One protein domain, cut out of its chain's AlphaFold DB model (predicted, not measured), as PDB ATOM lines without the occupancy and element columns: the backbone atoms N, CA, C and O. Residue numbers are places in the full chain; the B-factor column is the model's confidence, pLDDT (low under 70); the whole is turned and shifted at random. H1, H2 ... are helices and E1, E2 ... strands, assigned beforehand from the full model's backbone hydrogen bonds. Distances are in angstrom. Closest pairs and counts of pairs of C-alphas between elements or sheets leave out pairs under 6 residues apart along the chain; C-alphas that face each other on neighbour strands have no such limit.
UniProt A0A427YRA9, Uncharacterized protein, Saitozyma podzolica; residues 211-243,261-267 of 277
ATOM      1  N   VAL A 211      26.393 -43.658  -3.724       67.25
ATOM      2  CA  VAL A 211      25.690 -42.801  -4.656       67.25
ATOM      3  C   VAL A 211      26.674 -41.752  -5.133       67.25
ATOM      4  O   VAL A 211      27.214 -40.968  -4.356       67.25
ATOM      5  N   GLU A 212      26.954 -41.780  -6.429       80.12
ATOM      6  CA  GLU A 212      27.770 -40.762  -7.077       80.12
ATOM      7  C   GLU A 212      26.855 -39.839  -7.885       80.12
ATOM      8  O   GLU A 212      25.678 -40.127  -8.123       80.12
ATOM      9  N   TRP A 213      27.384 -38.688  -8.285       81.69
ATOM     10  CA  TRP A 213      26.641 -37.680  -9.030       81.69
ATOM     11  C   TRP A 213      27.308 -37.463 -10.381       81.69
ATOM     12  O   TRP A 213      28.510 -37.204 -10.459       81.69
ATOM     13  N   CYS A 214      26.531 -37.547 -11.461       86.56
ATOM     14  CA  CYS A 214      27.031 -37.168 -12.775       86.56
ATOM     15  C   CYS A 214      26.878 -35.661 -12.988       86.56
ATOM     16  O   CYS A 214      25.764 -35.142 -13.064       86.56
ATOM     17  N   VAL A 215      28.003 -34.978 -13.193       84.38
ATOM     18  CA  VAL A 215      28.048 -33.513 -13.341       84.38
ATOM     19  C   VAL A 215      27.286 -33.014 -14.575       84.38
ATOM     20  O   VAL A 215      26.776 -31.900 -14.579       84.38
ATOM     21  N   LEU A 216      27.183 -33.832 -15.626       83.12
ATOM     22  CA  LEU A 216      26.550 -33.430 -16.886       83.12
ATOM     23  C   LEU A 216      25.027 -33.596 -16.884       83.12
ATOM     24  O   LEU A 216      24.334 -32.750 -17.440       83.12
ATOM     25  N   CYS A 217      24.495 -34.671 -16.292       86.50
ATOM     26  CA  CYS A 217      23.042 -34.895 -16.244       86.50
ATOM     27  C   CYS A 217      22.390 -34.498 -14.916       86.50
ATOM     28  O   CYS A 217      21.164 -34.523 -14.828       86.50
ATOM     29  N   GLY A 218      23.181 -34.187 -13.884       85.38
ATOM     30  CA  GLY A 218      22.689 -33.852 -12.547       85.38
ATOM     31  C   GLY A 218      21.955 -34.997 -11.843       85.38
ATOM     32  O   GLY A 218      21.240 -34.749 -10.877       85.38
ATOM     33  N   ARG A 219      22.074 -36.238 -12.339       82.81
ATOM     34  CA  ARG A 219      21.411 -37.401 -11.744       82.81
ATOM     35  C   ARG A 219      22.305 -38.047 -10.699       82.81
ATOM     36  O   ARG A 219      23.483 -38.311 -10.946       82.81
ATOM     37  N   GLU A 220      21.678 -38.336  -9.572       81.25
ATOM     38  CA  GLU A 220      22.184 -39.161  -8.492       81.25
ATOM     39  C   GLU A 220      21.751 -40.615  -8.732       81.25
ATOM     40  O   GLU A 220      20.578 -40.878  -9.019       81.25
ATOM     41  N   ARG A 221      22.695 -41.556  -8.688       78.88
ATOM     42  CA  ARG A 221      22.437 -42.994  -8.869       78.88
ATOM     43  C   ARG A 221      23.522 -43.816  -8.183       78.88
ATOM     44  O   ARG A 221      24.628 -43.328  -7.947       78.88
ATOM     45  N   ASP A 222      23.219 -45.086  -7.947       78.44
ATOM     46  CA  ASP A 222      24.197 -46.034  -7.431       78.44
ATOM     47  C   ASP A 222      25.411 -46.133  -8.365       78.44
ATOM     48  O   ASP A 222      25.295 -46.313  -9.583       78.44
ATOM     49  N   ARG A 223      26.604 -46.049  -7.777       73.38
ATOM     50  CA  ARG A 223      27.912 -46.119  -8.437       73.38
ATOM     51  C   ARG A 223      28.093 -47.396  -9.249       73.38
ATOM     52  O   ARG A 223      28.774 -47.388 -10.267       73.38
ATOM     53  N   ALA A 224      27.479 -48.493  -8.809       76.38
ATOM     54  CA  ALA A 224      27.500 -49.758  -9.538       76.38
ATOM     55  C   ALA A 224      26.677 -49.708 -10.842       76.38
ATOM     56  O   ALA A 224      26.977 -50.444 -11.781       76.38
ATOM     57  N   GLU A 225      25.655 -48.849 -10.910       78.19
ATOM     58  CA  GLU A 225      24.773 -48.705 -12.075       78.19
ATOM     59  C   GLU A 225      25.212 -47.585 -13.017       78.19
ATOM     60  O   GLU A 225      25.011 -47.666 -14.237       78.19
ATOM     61  N   MET A 226      25.813 -46.525 -12.476       67.75
ATOM     62  CA  MET A 226      26.419 -45.495 -13.297       67.75
ATOM     63  C   MET A 226      27.788 -45.964 -13.754       67.75
ATOM     64  O   MET A 226      28.763 -45.907 -13.021       67.75
ATOM     65  N   ASP A 227      27.860 -46.399 -15.007       83.00
ATOM     66  CA  ASP A 227      29.109 -46.561 -15.752       83.00
ATOM     67  C   ASP A 227      29.778 -45.172 -15.858       83.00
ATOM     68  O   ASP A 227      29.649 -44.486 -16.871       83.00
ATOM     69  N   LEU A 228      30.365 -44.682 -14.763       81.69
ATOM     70  CA  LEU A 228      30.988 -43.370 -14.659       81.69
ATOM     71  C   LEU A 228      32.399 -43.437 -15.215       81.69
ATOM     72  O   LEU A 228      33.135 -44.413 -15.054       81.69
ATOM     73  N   ARG A 229      32.782 -42.354 -15.872       83.38
ATOM     74  CA  ARG A 229      34.137 -42.116 -16.322       83.38
ATOM     75  C   ARG A 229      34.675 -40.896 -15.600       83.38
ATOM     76  O   ARG A 229      33.988 -39.883 -15.484       83.38
ATOM     77  N   GLU A 230      35.915 -41.010 -15.159       84.38
ATOM     78  CA  GLU A 230      36.667 -39.876 -14.650       84.38
ATOM     79  C   GLU A 230      36.874 -38.850 -15.772       84.38
ATOM     80  O   GLU A 230      37.302 -39.178 -16.888       84.38
ATOM     81  N   MET A 231      36.529 -37.605 -15.481       85.25
ATOM     82  CA  MET A 231      36.729 -36.459 -16.347       85.25
ATOM     83  C   MET A 231      37.936 -35.677 -15.848       85.25
ATOM     84  O   MET A 231      38.003 -35.291 -14.681       85.25
ATOM     85  N   SER A 232      38.879 -35.419 -16.753       82.75
ATOM     86  CA  SER A 232      40.057 -34.634 -16.411       82.75
ATOM     87  C   SER A 232      39.684 -33.176 -16.147       82.75
ATOM     88  O   SER A 232      38.717 -32.643 -16.709       82.75
ATOM     89  N   ARG A 233      40.477 -32.513 -15.305       80.69
ATOM     90  CA  ARG A 233      40.277 -31.105 -14.954       80.69
ATOM     91  C   ARG A 233      40.249 -30.204 -16.188       80.69
ATOM     92  O   ARG A 233      39.410 -29.319 -16.269       80.69
ATOM     93  N   GLU A 234      41.086 -30.478 -17.187       80.00
ATOM     94  CA  GLU A 234      41.132 -29.694 -18.426       80.00
ATOM     95  C   GLU A 234      39.809 -29.762 -19.198       80.00
ATOM     96  O   GLU A 234      39.398 -28.788 -19.830       80.00
ATOM     97  N   VAL A 235      39.123 -30.910 -19.162       82.31
ATOM     98  CA  VAL A 235      37.802 -31.060 -19.784       82.31
ATOM     99  C   VAL A 235      36.750 -30.309 -18.973       82.31
ATOM    100  O   VAL A 235      35.934 -29.601 -19.563       82.31
ATOM    101  N   ALA A 236      36.800 -30.398 -17.643       81.81
ATOM    102  CA  ALA A 236      35.900 -29.656 -16.763       81.81
ATOM    103  C   ALA A 236      36.037 -28.131 -16.944       81.81
ATOM    104  O   ALA A 236      35.032 -27.426 -17.066       81.81
ATOM    105  N   ASP A 237      37.274 -27.638 -17.055       82.00
ATOM    106  CA  ASP A 237      37.597 -26.231 -17.303       82.00
ATOM    107  C   ASP A 237      37.062 -25.764 -18.663       82.00
ATOM    108  O   ASP A 237      36.442 -24.704 -18.766       82.00
ATOM    109  N   ARG A 238      37.235 -26.574 -19.718       80.69
ATOM    110  CA  ARG A 238      36.700 -26.267 -21.057       80.69
ATOM    111  C   ARG A 238      35.178 -26.200 -21.096       80.69
ATOM    112  O   ARG A 238      34.636 -25.456 -21.911       80.69
ATOM    113  N   LEU A 239      34.505 -26.984 -20.259       81.25
ATOM    114  CA  LEU A 239      33.048 -26.977 -20.136       81.25
ATOM    115  C   LEU A 239      32.533 -25.843 -19.239       81.25
ATOM    116  O   LEU A 239      31.323 -25.680 -19.117       81.25
ATOM    117  N   GLY A 240      33.423 -25.057 -18.621       82.00
ATOM    118  CA  GLY A 240      33.029 -23.987 -17.706       82.00
ATOM    119  C   GLY A 240      32.314 -24.507 -16.458       82.00
ATOM    120  O   GLY A 240      31.548 -23.771 -15.845       82.00
ATOM    121  N   LEU A 241      32.546 -25.773 -16.086       75.31
ATOM    122  CA  LEU A 241      31.967 -26.370 -14.876       75.31
ATOM    123  C   LEU A 241      32.558 -25.754 -13.604       75.31
ATOM    124  O   LEU A 241      31.935 -25.778 -12.545       75.31
ATOM    125  N   TYR A 242      33.728 -25.129 -13.725       66.00
ATOM    126  CA  TYR A 242      34.217 -24.186 -12.739       66.00
ATOM    127  C   TYR A 242      33.541 -22.834 -12.951       66.00
ATOM    128  O   TYR A 242      33.865 -22.095 -13.884       66.00
ATOM    129  N   GLY A 243      32.638 -22.488 -12.029       52.53
ATOM    130  CA  GLY A 243      32.287 -21.096 -11.780       52.53
ATOM    131  C   GLY A 243      33.584 -20.302 -11.654       52.53
ATOM    132  O   GLY A 243      34.473 -20.666 -10.886       52.53
ATOM    133  N   TRP A 261      36.254 -35.542 -11.054       80.44
ATOM    134  CA  TRP A 261      34.918 -35.304 -11.589       80.44
ATOM    135  C   TRP A 261      34.427 -36.547 -12.319       80.44
ATOM    136  O   TRP A 261      35.170 -37.148 -13.094       80.44
ATOM    137  N   TRP A 262      33.162 -36.909 -12.118       84.94
ATOM    138  CA  TRP A 262      32.571 -38.103 -12.718       84.94
ATOM    139  C   TRP A 262      31.480 -37.740 -13.726       84.94
ATOM    140  O   TRP A 262      30.602 -36.910 -13.471       84.94
ATOM    141  N   VAL A 263      31.523 -38.379 -14.895       86.94
ATOM    142  CA  VAL A 263      30.523 -38.213 -15.961       86.94
ATOM    143  C   VAL A 263      29.994 -39.568 -16.424       86.94
ATOM    144  O   VAL A 263      30.749 -40.535 -16.481       86.94
ATOM    145  N   CYS A 264      28.703 -39.671 -16.758       85.31
ATOM    146  CA  CYS A 264      28.147 -40.907 -17.311       85.31
ATOM    147  C   CYS A 264      28.831 -41.236 -18.642       85.31
ATOM    148  O   CYS A 264      28.945 -40.388 -19.524       85.31
ATOM    149  N   LYS A 265      29.262 -42.487 -18.803       79.75
ATOM    150  CA  LYS A 265      29.897 -42.983 -20.031       79.75
ATOM    151  C   LYS A 265      28.894 -43.241 -21.152       79.75
ATOM    152  O   LYS A 265      29.276 -43.217 -22.317       79.75
ATOM    153  N   ARG A 266      27.631 -43.508 -20.807       74.00
ATOM    154  CA  ARG A 266      26.516 -43.510 -21.763       74.00
ATOM    155  C   ARG A 266      25.875 -42.135 -21.756       74.00
ATOM    156  O   ARG A 266      25.757 -41.537 -20.686       74.00
ATOM    157  N   ASP A 267      25.500 -41.667 -22.943       68.88
ATOM    158  CA  ASP A 267      24.965 -40.330 -23.164       68.88
ATOM    159  C   ASP A 267      23.966 -39.950 -22.075       68.88
ATOM    160  O   ASP A 267      23.010 -40.672 -21.785       68.88
TER     161      ASP A 267
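This is residues 211 to 243 and 261 to 267 of the 277 residues of an uncharacterized protein of Saitozyma podzolica (UniProt A0A427YRA9). Two small two-stranded pairings and one short helix are set out along an elongated body: the hairpin of E1 and E2 lies toward one end, the pair E3 and E4 is in the middle, and H1 lies toward the other end. E4 is the element nearest to the mean of the C-alphas, while H1 and E2 are the farthest from it. The printed part has 40 residues, with four named strands and one named helix in the order E1, E2, E3, H1, E4; it holds two antiparallel sheets of two strands, E1 - E2 and E3 - E4, and its class is mixed, helices and strands. The whole is compact, with a radius of gyration of the C-alphas of 10.1 A, and its C-alphas span 27 by 16 by 15 A.

Strand E1, residues 211 to 213, begins with C-alpha 211 at (25.690, -42.801, -4.656) and is 6.8 A long from first to last C-alpha. Strand E2, residues 220 to 222, is 7.2 A long. Strand E3, residues 228 to 231, is 9.1 A long. Helix H1, residues 233 to 238, is 8.6 A long and begins with C-alpha 233 at (40.277, -31.105, -14.954). Strand E4, residues 261 to 264, is 10.5 A long and ends with C-alpha 264 at (28.147, -40.907, -17.311).

E1 and E2 form a hairpin, antiparallel at 140 degrees between their directions. The C-alphas of Val 211 and Asp 222 face each other at 4.5 A, and N 212 and O 221 are within hydrogen-bond range at 3.2 A. E2 and E3 are apart, though a tight link of five residues joins them. E3 and E4 are antiparallel neighbours, with 136 degrees between their directions. In this pair N 229 and O 263 are 2.8 A apart, and so are N 231 and O 261, both within hydrogen-bond range. The closest C-alphas of E1 and E4 are those of Trp 213 and Trp 262, 7.0 A apart. The closest C-alphas of H1 and E4 are those of Arg 233 and Trp 261, 7.6 A apart. E1 and E3 are apart, and H1 is apart from both E1 and E2. In H1 every O i to N i+4 pair is within hydrogen-bond range.

The two C-alphas farthest apart are those of Ala 224 and Gly 243, 29.1 A. Residues 244 to 260 are not printed, and C-alphas 243 and 261 are 14.5 A apart across this cut, which falls in the link from H1 to E4. Of the links that are printed whole, E2 to E3 and E3 to H1 are tight, and E1 to E2 is short. The mean pLDDT of the printed part is 79.4; residues 211, 226, 242 to 243 and 267 are under 70.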